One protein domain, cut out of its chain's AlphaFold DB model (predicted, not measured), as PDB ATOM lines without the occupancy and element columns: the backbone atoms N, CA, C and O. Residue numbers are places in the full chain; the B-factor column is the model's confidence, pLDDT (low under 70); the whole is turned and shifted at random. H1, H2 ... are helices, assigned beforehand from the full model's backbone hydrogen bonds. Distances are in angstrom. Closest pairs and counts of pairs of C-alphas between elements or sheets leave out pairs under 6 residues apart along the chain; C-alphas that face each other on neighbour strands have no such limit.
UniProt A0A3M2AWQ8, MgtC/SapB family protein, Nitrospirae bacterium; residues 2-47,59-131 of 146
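What this domain is: This is residues 2 to 47 and 59 to 131 of the 146 residues of the protein "MgtC/SapB family protein" of Nitrospirae bacterium (UniProt A0A3M2AWQ8). Five nearly aligned helices make an elongated body: H3, H4 and H5 form a layer with H4 in the middle, H2 packs on H4, and H1 on H2. The printed part has 119 residues, with H1 to H5 in chain order and no named strand; its class is all helix. It is compact, radius of gyration of the C-alphas 15.3 A, spanning 51 by 28 by 19 A.

Where its parts are: Find C-alpha 2 at (142.892, 160.574, 123.672); there H1, residues 2 to 15, begins. Then come H2, residues 22 to 46, 36.5 A long, H3, 59 to 74, H4, 88 to 105, and H5, 109 to 131, 32.7 A long, ending at (166.984, 166.027, 117.798).

How they stand to each other: Look first at H2, H4 and H5, a bundle of aligned helices. The hubs H2 and H4 touch, closest C-alphas Ala 31 and Ile 96, 4.6 A, at a shallow tilt of 23 degrees, the same way. H3 and H4 form a hairpin, closest C-alphas Gly 72 and Ala 91, 3.9 A. Every O i to N i+4 pair is within hydrogen-bond range in H2, H3 and H4; H1 has 9 of 10, H5 18 of 19.

The domain as a whole: Residues 48 to 58 are cut out; C-alphas 47 and 59 are 15.4 A apart. The link H3 to H4 is long. pLDDT is under 70 at residues 47, 81 to 83 and 128 to 131.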
ATOM      1  N   ALA A   2     142.161 160.844 122.424       95.81
ATOM      2  CA  ALA A   2     142.892 160.574 123.672       95.81
ATOM      3  C   ALA A   2     144.394 160.918 123.627       95.81
ATOM      4  O   ALA A   2     144.882 161.591 124.527       95.81
ATOM      5  N   LEU A   3     145.114 160.554 122.557       94.25
ATOM      6  CA  LEU A   3     146.535 160.907 122.433       94.25
ATOM      7  C   LEU A   3     146.779 162.416 122.321       94.25
ATOM      8  O   LEU A   3     147.776 162.896 122.838       94.25
ATOM      9  N   VAL A   4     145.881 163.171 121.683       94.94
ATOM     10  CA  VAL A   4     145.999 164.636 121.572       94.94
ATOM     11  C   VAL A   4     145.740 165.292 122.928       94.94
ATOM     12  O   VAL A   4     146.488 166.166 123.342       94.94
ATOM     13  N   LEU A   5     144.728 164.831 123.663       96.75
ATOM     14  CA  LEU A   5     144.448 165.331 125.012       96.75
ATOM     15  C   LEU A   5     145.573 164.969 125.989       96.75
ATOM     16  O   LEU A   5     146.028 165.813 126.758       96.75
ATOM     17  N   GLY A   6     146.087 163.740 125.900       96.31
ATOM     18  CA  GLY A   6     147.287 163.320 126.620       96.31
ATOM     19  C   GLY A   6     148.505 164.161 126.240       96.31
ATOM     20  O   GLY A   6     149.322 164.464 127.104       96.31
ATOM     21  N   ALA A   7     148.601 164.607 124.984       94.31
ATOM     22  CA  ALA A   7     149.665 165.499 124.549       94.31
ATOM     23  C   ALA A   7     149.593 166.864 125.231       94.31
ATOM     24  O   ALA A   7     150.599 167.343 125.740       94.31
ATOM     25  N   LEU A   8     148.403 167.465 125.296       95.50
ATOM     26  CA  LEU A   8     148.204 168.758 125.954       95.50
ATOM     27  C   LEU A   8     148.630 168.717 127.426       95.50
ATOM     28  O   LEU A   8     149.360 169.595 127.878       95.50
ATOM     29  N   ILE A   9     148.245 167.664 128.152       94.50
ATOM     30  CA  ILE A   9     148.667 167.460 129.548       94.50
ATOM     31  C   ILE A   9     150.181 167.250 129.620       94.50
ATOM     32  O   ILE A   9     150.868 167.825 130.460       94.50
ATOM     33  N   GLY A  10     150.708 166.414 128.732       92.94
ATOM     34  CA  GLY A  10     152.113 166.056 128.720       92.94
ATOM     35  C   GLY A  10     153.053 167.225 128.403       92.94
ATOM     36  O   GLY A  10     154.145 167.265 128.961       92.94
ATOM     37  N   ILE A  11     152.626 168.194 127.584       92.81
ATOM     38  CA  ILE A  11     153.378 169.431 127.311       92.81
ATOM     39  C   ILE A  11     153.559 170.244 128.596       92.81
ATOM     40  O   ILE A  11     154.682 170.614 128.921       92.81
ATOM     41  N   ASP A  12     152.485 170.481 129.352       93.38
ATOM     42  CA  ASP A  12     152.552 171.211 130.627       93.38
ATOM     43  C   ASP A  12     153.494 170.521 131.625       93.38
ATOM     44  O   ASP A  12     154.329 171.156 132.269       93.38
ATOM     45  N   ARG A  13     153.416 169.188 131.709       93.69
ATOM     46  CA  ARG A  13     154.290 168.397 132.584       93.69
ATOM     47  C   ARG A  13     155.759 168.464 132.175       93.69
ATOM     48  O   ARG A  13     156.616 168.570 133.048       93.69
ATOM     49  N   GLU A  14     156.041 168.402 130.879       88.94
ATOM     50  CA  GLU A  14     157.403 168.481 130.349       88.94
ATOM     51  C   GLU A  14     158.006 169.877 130.549       88.94
ATOM     52  O   GLU A  14     159.156 169.990 130.960       88.94
ATOM     53  N   LEU A  15     157.207 170.936 130.375       88.75
ATOM     54  CA  LEU A  15     157.607 172.317 130.674       88.75
ATOM     55  C   LEU A  15     157.885 172.542 132.168       88.75
ATOM     56  O   LEU A  15     158.754 173.335 132.520       88.75
ATOM     57  N   ALA A  16     157.177 171.833 133.046       89.56
ATOM     58  CA  ALA A  16     157.372 171.878 134.495       89.56
ATOM     59  C   ALA A  16     158.470 170.917 135.011       89.56
ATOM     60  O   ALA A  16     158.509 170.636 136.215       89.56
ATOM     61  N   ASP A  17     159.310 170.386 134.112       86.25
ATOM     62  CA  ASP A  17     160.419 169.453 134.379       86.25
ATOM     63  C   ASP A  17     159.997 168.247 135.244       86.25
ATOM     64  O   ASP A  17     160.695 167.782 136.151       86.25
ATOM     65  N   LYS A  18     158.772 167.753 135.006       88.25
ATOM     66  CA  LYS A  18     158.217 166.589 135.705       88.25
ATOM     67  C   LYS A  18     158.727 165.292 135.075       88.25
ATOM     68  O   LYS A  18     158.914 165.216 133.863       88.25
ATOM     69  N   PRO A  19     158.873 164.215 135.868       86.06
ATOM     70  CA  PRO A  19     159.449 162.959 135.382       86.06
ATOM     71  C   PRO A  19     158.604 162.267 134.295       86.06
ATOM     72  O   PRO A  19     159.136 161.512 133.482       86.06
ATOM     73  N   ALA A  20     157.290 162.510 134.255       90.19
ATOM     74  CA  ALA A  20     156.405 162.040 133.194       90.19
ATOM     75  C   ALA A  20     156.097 163.188 132.223       90.19
ATOM     76  O   ALA A  20     155.304 164.068 132.543       90.19
ATOM     77  N   GLY A  21     156.722 163.167 131.044       91.19
ATOM     78  CA  GLY A  21     156.533 164.184 130.006       91.19
ATOM     79  C   GLY A  21     155.496 163.809 128.946       91.19
ATOM     80  O   GLY A  21     154.639 162.935 129.142       91.19
ATOM     81  N   LEU A  22     155.625 164.430 127.775       92.56
ATOM     82  CA  LEU A  22     154.686 164.337 126.662       92.56
ATOM     83  C   LEU A  22     154.381 162.899 126.231       92.56
ATOM     84  O   LEU A  22     153.223 162.477 126.211       92.56
ATOM     85  N   ARG A  23     155.421 162.105 125.954       93.44
ATOM     86  CA  ARG A  23     155.264 160.718 125.469       93.44
ATOM     87  C   ARG A  23     154.467 159.873 126.449       93.44
ATOM     88  O   ARG A  23     153.560 159.158 126.046       93.44
ATOM     89  N   THR A  24     154.800 159.966 127.732       94.38
ATOM     90  CA  THR A  24     154.176 159.148 128.771       94.38
ATOM     91  C   THR A  24     152.676 159.417 128.836       94.38
ATOM     92  O   THR A  24     151.890 158.476 128.755       94.38
ATOM     93  N   HIS A  25     152.262 160.686 128.882       96.00
ATOM     94  CA  HIS A  25     150.840 161.032 128.944       96.00
ATOM     95  C   HIS A  25     150.070 160.648 127.673       96.00
ATOM     96  O   HIS A  25     148.949 160.149 127.773       96.00
ATOM     97  N   MET A  26     150.667 160.811 126.487       96.56
ATOM     98  CA  MET A  26     150.044 160.383 125.226       96.56
ATOM     99  C   MET A  26     149.793 158.872 125.186       96.56
ATOM    100  O   MET A  26     148.708 158.439 124.795       96.56
ATOM    101  N   LEU A  27     150.787 158.071 125.590       96.38
ATOM    102  CA  LEU A  27     150.701 156.609 125.573       96.38
ATOM    103  C   LEU A  27     149.708 156.092 126.615       96.38
ATOM    104  O   LEU A  27     148.883 155.246 126.286       96.38
ATOM    105  N   VAL A  28     149.735 156.626 127.841       95.94
ATOM    106  CA  VAL A  28     148.790 156.225 128.895       95.94
ATOM    107  C   VAL A  28     147.356 156.565 128.488       95.94
ATOM    108  O   VAL A  28     146.495 155.692 128.532       95.94
ATOM    109  N   ALA A  29     147.101 157.787 128.004       97.50
ATOM    110  CA  ALA A  29     145.768 158.179 127.547       97.50
ATOM    111  C   ALA A  29     145.278 157.305 126.377       97.50
ATOM    112  O   ALA A  29     144.115 156.900 126.343       97.50
ATOM    113  N   GLY A  30     146.168 156.989 125.429       97.38
ATOM    114  CA  GLY A  30     145.874 156.078 124.324       97.38
ATOM    115  C   GLY A  30     145.533 154.663 124.793       97.38
ATOM    116  O   GLY A  30     144.537 154.103 124.341       97.38
ATOM    117  N   ALA A  31     146.313 154.107 125.724       96.56
ATOM    118  CA  ALA A  31     146.098 152.768 126.264       96.56
ATOM    119  C   ALA A  31     144.765 152.677 127.014       96.56
ATOM    120  O   ALA A  31     143.982 151.770 126.750       96.56
ATOM    121  N   SER A  32     144.466 153.647 127.886       95.31
ATOM    122  CA  SER A  32     143.196 153.703 128.617       95.31
ATOM    123  C   SER A  32     141.995 153.747 127.674       95.31
ATOM    124  O   SER A  32     141.058 152.973 127.842       95.31
ATOM    125  N   ALA A  33     142.035 154.602 126.647       96.69
ATOM    126  CA  ALA A  33     140.961 154.672 125.660       96.69
ATOM    127  C   ALA A  33     140.807 153.356 124.884       96.69
ATOM    128  O   ALA A  33     139.685 152.902 124.662       96.69
ATOM    129  N   LEU A  34     141.923 152.723 124.505       95.38
ATOM    130  CA  LEU A  34     141.893 151.448 123.798       95.38
ATOM    131  C   LEU A  34     141.307 150.332 124.675       95.38
ATOM    132  O   LEU A  34     140.477 149.577 124.188       95.38
ATOM    133  N   PHE A  35     141.649 150.260 125.964       93.75
ATOM    134  CA  PHE A  35     141.060 149.267 126.870       93.75
ATOM    135  C   PHE A  35     139.541 149.394 126.991       93.75
ATOM    136  O   PHE A  35     138.849 148.380 126.943       93.75
ATOM    137  N   ILE A  36     139.012 150.617 127.100       93.81
ATOM    138  CA  ILE A  36     137.559 150.829 127.171       93.81
ATOM    139  C   ILE A  36     136.877 150.420 125.859       93.81
ATOM    140  O   ILE A  36     135.871 149.715 125.896       93.81
ATOM    141  N   LEU A  37     137.455 150.774 124.705       93.19
ATOM    142  CA  LEU A  37     136.944 150.349 123.394       93.19
ATOM    143  C   LEU A  37     136.955 148.823 123.231       93.19
ATOM    144  O   LEU A  37     136.016 148.247 122.684       93.19
ATOM    145  N   LEU A  38     138.004 148.157 123.716       90.75
ATOM    146  CA  LEU A  38     138.089 146.697 123.704       90.75
ATOM    147  C   LEU A  38     137.025 146.075 124.605       90.75
ATOM    148  O   LEU A  38     136.350 145.143 124.176       90.75
ATOM    149  N   GLY A  39     136.829 146.624 125.807       88.69
ATOM    150  CA  GLY A  39     135.757 146.220 126.714       88.69
ATOM    151  C   GLY A  39     134.382 146.307 126.055       88.69
ATOM    152  O   GLY A  39     133.617 145.349 126.082       88.69
ATOM    153  N   GLU A  40     134.086 147.417 125.382       88.44
ATOM    154  CA  GLU A  40     132.829 147.582 124.652       88.44
ATOM    155  C   GLU A  40     132.685 146.581 123.491       88.44
ATOM    156  O   GLU A  40     131.624 145.979 123.317       88.44
ATOM    157  N   SER A  41     133.754 146.357 122.715       87.19
ATOM    158  CA  SER A  41     133.757 145.385 121.612       87.19
ATOM    159  C   SER A  41     133.466 143.967 122.104       87.19
ATOM    160  O   SER A  41     132.697 143.246 121.473       87.19
ATOM    161  N   LEU A  42     134.062 143.570 123.229       85.56
ATOM    162  CA  LEU A  42     133.808 142.274 123.855       85.56
ATOM    163  C   LEU A  42     132.365 142.176 124.328       85.56
ATOM    164  O   LEU A  42     131.700 141.186 124.048       85.56
ATOM    165  N   LEU A  43     131.854 143.220 124.989       84.81
ATOM    166  CA  LEU A  43     130.478 143.229 125.474       84.81
ATOM    167  C   LEU A  43     129.492 142.955 124.334       84.81
ATOM    168  O   LEU A  43     128.607 142.124 124.488       84.81
ATOM    169  N   ARG A  44     129.688 143.609 123.182       82.94
ATOM    170  CA  ARG A  44     128.846 143.442 121.988       82.94
ATOM    171  C   ARG A  44     128.974 142.052 121.353       82.94
ATOM    172  O   ARG A  44     127.963 141.494 120.933       82.94
ATOM    173  N   GLN A  45     130.185 141.490 121.297       79.38
ATOM    174  CA  GLN A  45     130.416 140.140 120.762       79.38
ATOM    175  C   GLN A  45     129.764 139.069 121.644       79.38
ATOM    176  O   GLN A  45     129.016 138.236 121.145       79.38
ATOM    177  N   PHE A  46     129.972 139.136 122.961       74.94
ATOM    178  CA  PHE A  46     129.500 138.112 123.897       74.94
ATOM    179  C   PHE A  46     128.040 138.286 124.350       74.94
ATOM    180  O   PHE A  46     127.454 137.325 124.831       74.94
ATOM    181  N   HIS A  47     127.413 139.456 124.169       67.81
ATOM    182  CA  HIS A  47     125.958 139.603 124.365       67.81
ATOM    183  C   HIS A  47     125.127 138.916 123.271       67.81
ATOM    184  O   HIS A  47     123.939 138.685 123.480       67.81
ATOM    185  N   ARG A  59     137.262 138.739 132.614       86.31
ATOM    186  CA  ARG A  59     138.191 138.294 133.668       86.31
ATOM    187  C   ARG A  59     139.550 137.925 133.106       86.31
ATOM    188  O   ARG A  59     140.557 138.322 133.686       86.31
ATOM    189  N   LEU A  60     139.588 137.212 131.979       86.12
ATOM    190  CA  LEU A  60     140.846 136.853 131.319       86.12
ATOM    191  C   LEU A  60     141.615 138.108 130.903       86.12
ATOM    192  O   LEU A  60     142.795 138.249 131.216       86.12
ATOM    193  N   ILE A  61     140.931 139.064 130.274       86.19
ATOM    194  CA  ILE A  61     141.558 140.315 129.842       86.19
ATOM    195  C   ILE A  61     141.975 141.167 131.038       86.19
ATOM    196  O   ILE A  61     143.088 141.684 131.049       86.19
ATOM    197  N   SER A  62     141.146 141.256 132.078       88.75
ATOM    198  CA  SER A  62     141.501 141.966 133.312       88.75
ATOM    199  C   SER A  62     142.749 141.366 133.961       88.75
ATOM    200  O   SER A  62     143.644 142.111 134.349       88.75
ATOM    201  N   ALA A  63     142.866 140.035 134.020       90.50
ATOM    202  CA  ALA A  63     144.053 139.362 134.544       90.50
ATOM    203  C   ALA A  63     145.311 139.684 133.721       90.50
ATOM    204  O   ALA A  63     146.361 139.989 134.291       90.50
ATOM    205  N   VAL A  64     145.201 139.695 132.388       89.12
ATOM    206  CA  VAL A  64     146.293 140.091 131.486       89.12
ATOM    207  C   VAL A  64     146.698 141.553 131.720       89.12
ATOM    208  O   VAL A  64     147.881 141.840 131.901       89.12
ATOM    209  N   VAL A  65     145.736 142.479 131.783       90.00
ATOM    210  CA  VAL A  65     145.995 143.909 132.026       90.00
ATOM    211  C   VAL A  65     146.656 144.136 133.386       90.00
ATOM    212  O   VAL A  65     147.608 144.915 133.483       90.00
ATOM    213  N   LEU A  66     146.206 143.433 134.427       91.88
ATOM    214  CA  LEU A  66     146.800 143.493 135.764       91.88
ATOM    215  C   LEU A  66     148.247 142.985 135.762       91.88
ATOM    216  O   LEU A  66     149.136 143.677 136.263       91.88
ATOM    217  N   GLY A  67     148.508 141.828 135.145       90.88
ATOM    218  CA  GLY A  67     149.860 141.274 135.040       90.88
ATOM    219  C   GLY A  67     150.822 142.207 134.301       90.88
ATOM    220  O   GLY A  67     151.955 142.425 134.728       90.88
ATOM    221  N   ILE A  68     150.358 142.836 133.224       93.06
ATOM    222  CA  ILE A  68     151.179 143.749 132.419       93.06
ATOM    223  C   ILE A  68     151.412 145.077 133.142       93.06
ATOM    224  O   ILE A  68     152.500 145.646 133.045       93.06
ATOM    225  N   SER A  69     150.433 145.555 133.911       90.56
ATOM    226  CA  SER A  69     150.595 146.751 134.745       90.56
ATOM    227  C   SER A  69     151.701 146.557 135.788       90.56
ATOM    228  O   SER A  69     152.474 147.483 136.036       90.56
ATOM    229  N   PHE A  70     151.839 145.343 136.333       91.69
ATOM    230  CA  PHE A  70     152.941 144.994 137.231       91.69
ATOM    231  C   PHE A  70     154.304 145.033 136.525       91.69
ATOM    232  O   PHE A  70     155.243 145.633 137.046       91.69
ATOM    233  N   LEU A  71     154.411 144.474 135.313       89.19
ATOM    234  CA  LEU A  71     155.639 144.564 134.510       89.19
ATOM    235  C   LEU A  71     156.004 146.020 134.205       89.19
ATOM    236  O   LEU A  71     157.159 146.409 134.356       89.19
ATOM    237  N   GLY A  72     155.015 146.839 133.831       88.44
ATOM    238  CA  GLY A  72     155.198 148.271 133.613       88.44
ATOM    239  C   GLY A  72     155.748 148.971 134.856       88.44
ATOM    240  O   GLY A  72     156.769 149.650 134.767       88.44
ATOM    241  N   ALA A  73     155.137 148.750 136.023       89.00
ATOM    242  CA  ALA A  73     155.614 149.300 137.293       89.00
ATOM    243  C   ALA A  73     157.043 148.841 137.631       89.00
ATOM    244  O   ALA A  73     157.857 149.654 138.060       89.00
ATOM    245  N   GLY A  74     157.378 147.575 137.358       90.00
ATOM    246  CA  GLY A  74     158.719 147.018 137.562       90.00
ATOM    247  C   GLY A  74     159.813 147.662 136.702       90.00
ATOM    248  O   GLY A  74     160.987 147.579 137.049       90.00
ATOM    249  N   THR A  75     159.453 148.344 135.607       89.38
ATOM    250  CA  THR A  75     160.420 149.116 134.805       89.38
ATOM    251  C   THR A  75     160.711 150.511 135.356       89.38
ATOM    252  O   THR A  75     161.641 151.163 134.880       89.38
ATOM    253  N   ILE A  76     159.936 150.988 136.336       91.19
ATOM    254  CA  ILE A  76     160.085 152.328 136.904       91.19
ATOM    255  C   ILE A  76     161.109 152.272 138.038       91.19
ATOM    256  O   ILE A  76     160.887 151.629 139.059       91.19
ATOM    257  N   ILE A  77     162.233 152.970 137.867       86.94
ATOM    258  CA  ILE A  77     163.351 152.948 138.818       86.94
ATOM    259  C   ILE A  77     163.729 154.381 139.184       86.94
ATOM    260  O   ILE A  77     163.736 155.286 138.347       86.94
ATOM    261  N   ARG A  78     164.060 154.594 140.457       83.56
ATOM    262  CA  ARG A  78     164.581 155.863 140.966       83.56
ATOM    263  C   ARG A  78     166.106 155.768 140.984       83.56
ATOM    264  O   ARG A  78     166.642 154.943 141.717       83.56
ATOM    265  N   ARG A  79     166.791 156.533 140.127       72.94
ATOM    266  CA  ARG A  79     168.237 156.356 139.895       72.94
ATOM    267  C   ARG A  79     169.124 157.048 140.935       72.94
ATOM    268  O   ARG A  79     170.130 156.469 141.326       72.94
ATOM    269  N   ASP A  80     168.728 158.225 141.430       71.19
ATOM    270  CA  ASP A  80     169.648 159.096 142.179       71.19
ATOM    271  C   ASP A  80     169.052 159.630 143.494       71.19
ATOM    272  O   ASP A  80     167.832 159.768 143.633       71.19
ATOM    273  N   ALA A  81     169.925 160.055 144.420       62.34
ATOM    274  CA  ALA A  81     169.563 160.770 145.654       62.34
ATOM    275  C   ALA A  81     168.791 162.084 145.392       62.34
ATOM    276  O   ALA A  81     168.014 162.525 146.235       62.34
ATOM    277  N   ALA A  82     168.940 162.663 144.194       66.38
ATOM    278  CA  ALA A  82     168.170 163.813 143.711       66.38
ATOM    279  C   ALA A  82     166.706 163.474 143.345       66.38
ATOM    280  O   ALA A  82     165.918 164.363 143.033       66.38
ATOM    281  N   GLY A  83     166.317 162.194 143.375       67.94
ATOM    282  CA  GLY A  83     164.928 161.761 143.236       67.94
ATOM    283  C   GLY A  83     164.413 161.600 141.804       67.94
ATOM    284  O   GLY A  83     163.202 161.459 141.634       67.94
ATOM    285  N   LYS A  84     165.287 161.581 140.790       76.88
ATOM    286  CA  LYS A  84     164.892 161.441 139.380       76.88
ATOM    287  C   LYS A  84     164.353 160.034 139.087       76.88
ATOM    288  O   LYS A  84     164.992 159.030 139.408       76.88
ATOM    289  N   VAL A  85     163.159 159.978 138.494       85.50
ATOM    290  CA  VAL A  85     162.450 158.737 138.143       85.50
ATOM    291  C   VAL A  85     162.650 158.442 136.659       85.50
ATOM    292  O   VAL A  85     162.377 159.297 135.818       85.50
ATOM    293  N   GLU A  86     163.097 157.233 136.340       86.12
ATOM    294  CA  GLU A  86     163.254 156.731 134.975       86.12
ATOM    295  C   GLU A  86     162.291 155.571 134.691       86.12
ATOM    296  O   GLU A  86     161.684 155.003 135.595       86.12
ATOM    297  N   GLY A  87     162.128 155.227 133.411       90.00
ATOM    298  CA  GLY A  87     161.318 154.080 132.984       90.00
ATOM    299  C   GLY A  87     159.821 154.355 132.818       90.00
ATOM    300  O   GLY A  87     159.115 153.516 132.276       90.00
ATOM    301  N   LEU A  88     159.329 155.550 133.161       92.75
ATOM    302  CA  LEU A  88     157.914 155.936 133.012       92.75
ATOM    303  C   LEU A  88     157.374 155.763 131.582       92.75
ATOM    304  O   LEU A  88     156.301 155.200 131.378       92.75
ATOM    305  N   THR A  89     158.115 156.226 130.571       91.94
ATOM    306  CA  THR A  89     157.697 156.067 129.169       91.94
ATOM    307  C   THR A  89     157.790 154.610 128.713       91.94
ATOM    308  O   THR A  89     156.950 154.165 127.934       91.94
ATOM    309  N   THR A  90     158.764 153.854 129.226       92.69
ATOM    310  CA  THR A  90     158.893 152.415 128.962       92.69
ATOM    311  C   THR A  90     157.680 151.670 129.512       92.69
ATOM    312  O   THR A  90     157.023 150.956 128.757       92.69
ATOM    313  N   ALA A  91     157.302 151.930 130.766       94.69
ATOM    314  CA  ALA A  91     156.102 151.383 131.390       94.69
ATOM    315  C   ALA A  91     154.842 151.666 130.554       94.69
ATOM    316  O   ALA A  91     154.081 150.753 130.232       94.69
ATOM    317  N   ALA A  92     154.660 152.918 130.121       95.31
ATOM    318  CA  ALA A  92     153.532 153.306 129.278       95.31
ATOM    319  C   ALA A  92     153.552 152.623 127.897       95.31
ATOM    320  O   ALA A  92     152.501 152.260 127.370       95.31
ATOM    321  N   SER A  93     154.738 152.418 127.312       95.06
ATOM    322  CA  SER A  93     154.884 151.729 126.026       95.06
ATOM    323  C   SER A  93     154.537 150.240 126.113       95.06
ATOM    324  O   SER A  93     153.881 149.717 125.215       95.06
ATOM    325  N   ILE A  94     154.897 149.578 127.218       95.62
ATOM    326  CA  ILE A  94     154.523 148.186 127.495       95.62
ATOM    327  C   ILE A  94     153.000 148.079 127.633       95.62
ATOM    328  O   ILE A  94     152.381 147.201 127.032       95.62
ATOM    329  N   LEU A  95     152.386 149.015 128.365       94.69
ATOM    330  CA  LEU A  95     150.942 149.035 128.590       94.69
ATOM    331  C   LEU A  95     150.146 149.184 127.283       94.69
ATOM    332  O   LEU A  95     149.193 148.443 127.051       94.69
ATOM    333  N   ILE A  96     150.536 150.114 126.406       96.38
ATOM    334  CA  ILE A  96     149.833 150.288 125.128       96.38
ATOM    335  C   ILE A  96     150.117 149.143 124.147       96.38
ATOM    336  O   ILE A  96     149.220 148.754 123.404       96.38
ATOM    337  N   ALA A  97     151.323 148.561 124.163       96.12
ATOM    338  CA  ALA A  97     151.650 147.394 123.343       96.12
ATOM    339  C   ALA A  97     150.769 146.190 123.705       96.12
ATOM    340  O   ALA A  97     150.276 145.489 122.824       96.12
ATOM    341  N   ALA A  98     150.498 146.000 124.993       95.06
ATOM    342  CA  ALA A  98     149.560 144.994 125.463       95.06
ATOM    343  C   ALA A  98     148.125 145.240 124.994       95.06
ATOM    344  O   ALA A  98     147.473 144.318 124.507       95.06
ATOM    345  N   ALA A  99     147.647 146.483 125.095       94.94
ATOM    346  CA  ALA A  99     146.329 146.856 124.593       94.94
ATOM    347  C   ALA A  99     146.202 146.570 123.083       94.94
ATOM    348  O   ALA A  99     145.194 146.023 122.637       94.94
ATOM    349  N   ILE A 100     147.249 146.853 122.299       96.88
ATOM    350  CA  ILE A 100     147.317 146.504 120.871       96.88
ATOM    351  C   ILE A 100     147.270 144.980 120.673       96.88
ATOM    352  O   ILE A 100     146.519 144.507 119.825       96.88
ATOM    353  N   GLY A 101     148.015 144.202 121.464       95.50
ATOM    354  CA  GLY A 101     147.989 142.736 121.403       95.50
ATOM    355  C   GLY A 101     146.597 142.152 121.668       95.50
ATOM    356  O   GLY A 101     146.140 141.286 120.924       95.50
ATOM    357  N   ILE A 102     145.878 142.681 122.662       93.31
ATOM    358  CA  ILE A 102     144.486 142.288 122.942       93.31
ATOM    359  C   ILE A 102     143.577 142.666 121.767       93.31
ATOM    360  O   ILE A 102     142.721 141.877 121.380       93.31
ATOM    361  N   CYS A 103     143.793 143.831 121.152       94.31
ATOM    362  CA  CYS A 103     143.060 144.272 119.964       94.31
ATOM    363  C   CYS A 103     143.192 143.280 118.796       94.31
ATOM    364  O   CYS A 103     142.196 142.934 118.162       94.31
ATOM    365  N   VAL A 104     144.397 142.751 118.567       95.38
ATOM    366  CA  VAL A 104     144.630 141.680 117.583       95.38
ATOM    367  C   VAL A 104     143.906 140.391 117.985       95.38
ATOM    368  O   VAL A 104     143.269 139.770 117.138       95.38
ATOM    369  N   ALA A 105     143.949 140.010 119.266       91.06
ATOM    370  CA  ALA A 105     143.305 138.792 119.763       91.06
ATOM    371  C   ALA A 105     141.776 138.790 119.573       91.06
ATOM    372  O   ALA A 105     141.196 137.747 119.289       91.06
ATOM    373  N   VAL A 106     141.125 139.955 119.664       90.38
ATOM    374  CA  VAL A 106     139.671 140.107 119.440       90.38
ATOM    375  C   VAL A 106     139.309 140.425 117.980       90.38
ATOM    376  O   VAL A 106     138.220 140.925 117.701       90.38
ATOM    377  N   SER A 107     140.221 140.147 117.041       92.31
ATOM    378  CA  SER A 107     140.058 140.343 115.588       92.31
ATOM    379  C   SER A 107     139.851 141.797 115.132       92.31
ATOM    380  O   SER A 107     139.385 142.054 114.024       92.31
ATOM    381  N   GLN A 108     140.245 142.783 115.943       92.50
ATOM    382  CA  GLN A 108     140.144 144.210 115.616       92.50
ATOM    383  C   GLN A 108     141.410 144.713 114.889       92.50
ATOM    384  O   GLN A 108     142.074 145.659 115.315       92.50
ATOM    385  N   PHE A 109     141.769 144.078 113.767       94.81
ATOM    386  CA  PHE A 109     143.050 144.313 113.079       94.81
ATOM    387  C   PHE A 109     143.242 145.753 112.592       94.81
ATOM    388  O   PHE A 109     144.331 146.311 112.722       94.81
ATOM    389  N   LEU A 110     142.186 146.378 112.061       94.75
ATOM    390  CA  LEU A 110     142.267 147.744 111.543       94.75
ATOM    391  C   LEU A 110     142.559 148.754 112.664       94.75
ATOM    392  O   LEU A 110     143.397 149.643 112.498       94.75
ATOM    393  N   LEU A 111     141.926 148.572 113.829       94.44
ATOM    394  CA  LEU A 111     142.209 149.367 115.025       94.44
ATOM    395  C   LEU A 111     143.634 149.116 115.529       94.44
ATOM    396  O   LEU A 111     144.352 150.077 115.803       94.44
ATOM    397  N   ALA A 112     144.075 147.857 115.593       96.81
ATOM    398  CA  ALA A 112     145.419 147.503 116.044       96.81
ATOM    399  C   ALA A 112     146.512 148.156 115.180       96.81
ATOM    400  O   ALA A 112     147.439 148.773 115.714       96.81
ATOM    401  N   ILE A 113     146.385 148.085 113.852       97.56
ATOM    402  CA  ILE A 113     147.328 148.713 112.913       97.56
ATOM    403  C   ILE A 113     147.296 150.236 113.067       97.56
ATOM    404  O   ILE A 113     148.349 150.857 113.227       97.56
ATOM    405  N   GLY A 114     146.105 150.843 113.088       97.06
ATOM    406  CA  GLY A 114     145.953 152.293 113.218       97.06
ATOM    407  C   GLY A 114     146.574 152.843 114.504       97.06
ATOM    408  O   GLY A 114     147.341 153.809 114.462       97.06
ATOM    409  N   VAL A 115     146.312 152.197 115.646       96.62
ATOM    410  CA  VAL A 115     146.912 152.587 116.930       96.62
ATOM    411  C   VAL A 115     148.422 152.369 116.915       96.62
ATOM    412  O   VAL A 115     149.154 153.244 117.370       96.62
ATOM    413  N   THR A 116     148.911 151.266 116.344       97.31
ATOM    414  CA  THR A 116     150.355 151.000 116.228       97.31
ATOM    415  C   THR A 116     151.061 152.095 115.432       97.31
ATOM    416  O   THR A 116     152.061 152.642 115.899       97.31
ATOM    417  N   CYS A 117     150.531 152.475 114.266       96.44
ATOM    418  CA  CYS A 117     151.083 153.563 113.456       96.44
ATOM    419  C   CYS A 117     151.127 154.880 114.236       96.44
ATOM    420  O   CYS A 117     152.137 155.586 114.205       96.44
ATOM    421  N   LEU A 118     150.060 155.189 114.972       95.19
ATOM    422  CA  LEU A 118     149.967 156.409 115.762       95.19
ATOM    423  C   LEU A 118     150.978 156.395 116.923       95.19
ATOM    424  O   LEU A 118     151.728 157.353 117.090       95.19
ATOM    425  N   VAL A 119     151.086 155.290 117.666       95.25
ATOM    426  CA  VAL A 119     152.055 155.111 118.763       95.25
ATOM    427  C   VAL A 119     153.496 155.195 118.267       95.25
ATOM    428  O   VAL A 119     154.306 155.909 118.859       95.25
ATOM    429  N   VAL A 120     153.828 154.529 117.158       94.44
ATOM    430  CA  VAL A 120     155.154 154.638 116.526       94.44
ATOM    431  C   VAL A 120     155.420 156.076 116.084       94.44
ATOM    432  O   VAL A 120     156.525 156.581 116.288       94.44
ATOM    433  N   GLY A 121     154.408 156.755 115.538       93.50
ATOM    434  CA  GLY A 121     154.458 158.174 115.200       93.50
ATOM    435  C   GLY A 121     154.785 159.055 116.406       93.50
ATOM    436  O   GLY A 121     155.657 159.910 116.306       93.50
ATOM    437  N   VAL A 122     154.173 158.806 117.565       91.81
ATOM    438  CA  VAL A 122     154.476 159.522 118.818       91.81
ATOM    439  C   VAL A 122     155.902 159.243 119.284       91.81
ATOM    440  O   VAL A 122     156.669 160.174 119.535       91.81
ATOM    441  N   LEU A 123     156.289 157.967 119.360       89.25
ATOM    442  CA  LEU A 123     157.601 157.553 119.860       89.25
ATOM    443  C   LEU A 123     158.750 158.057 118.978       89.25
ATOM    444  O   LEU A 123     159.774 158.500 119.500       89.25
ATOM    445  N   ARG A 124     158.596 158.018 117.647       87.12
ATOM    446  CA  ARG A 124     159.609 158.514 116.699       87.12
ATOM    447  C   ARG A 124     159.535 160.021 116.486       87.12
ATOM    448  O   ARG A 124     160.580 160.666 116.424       87.12
ATOM    449  N   GLY A 125     158.332 160.578 116.377       78.69
ATOM    450  CA  GLY A 125     158.103 161.996 116.103       78.69
ATOM    451  C   GLY A 125     158.690 162.887 117.188       78.69
ATOM    452  O   GLY A 125     159.395 163.846 116.877       78.69
ATOM    453  N   LEU A 126     158.517 162.516 118.460       70.94
ATOM    454  CA  LEU A 126     159.100 163.289 119.556       70.94
ATOM    455  C   LEU A 126     160.623 163.177 119.619       70.94
ATOM    456  O   LEU A 126     161.316 164.155 119.881       70.94
ATOM    457  N   HIS A 127     161.155 162.002 119.290       71.38
ATOM    458  CA  HIS A 127     162.594 161.790 119.203       71.38
ATOM    459  C   HIS A 127     163.224 162.611 118.062       71.38
ATOM    460  O   HIS A 127     164.366 163.059 118.165       71.38
ATOM    461  N   PHE A 128     162.494 162.825 116.964       66.00
ATOM    462  CA  PHE A 128     162.920 163.699 115.873       66.00
ATOM    463  C   PHE A 128     162.859 165.180 116.270       66.00
ATOM    464  O   PHE A 128     163.790 165.931 115.967       66.00
ATOM    465  N   LEU A 129     161.806 165.587 116.983       66.56
ATOM    466  CA  LEU A 129     161.635 166.956 117.467       66.56
ATOM    467  C   LEU A 129     162.741 167.346 118.460       66.56
ATOM    468  O   LEU A 129     163.400 168.365 118.263       66.56
ATOM    469  N   GLU A 130     163.049 166.486 119.435       65.06
ATOM    470  CA  GLU A 130     164.178 166.679 120.359       65.06
ATOM    471  C   GLU A 130     165.526 166.781 119.636       65.06
ATOM    472  O   GLU A 130     166.356 167.627 119.973       65.06
ATOM    473  N   ARG A 131     165.756 165.950 118.608       62.28
ATOM    474  CA  ARG A 131     166.984 166.027 117.798       62.28
ATOM    475  C   ARG A 131     167.077 167.332 117.012       62.28
ATOM    476  O   ARG A 131     168.186 167.827 116.828       62.28
TER     477      ARG A 131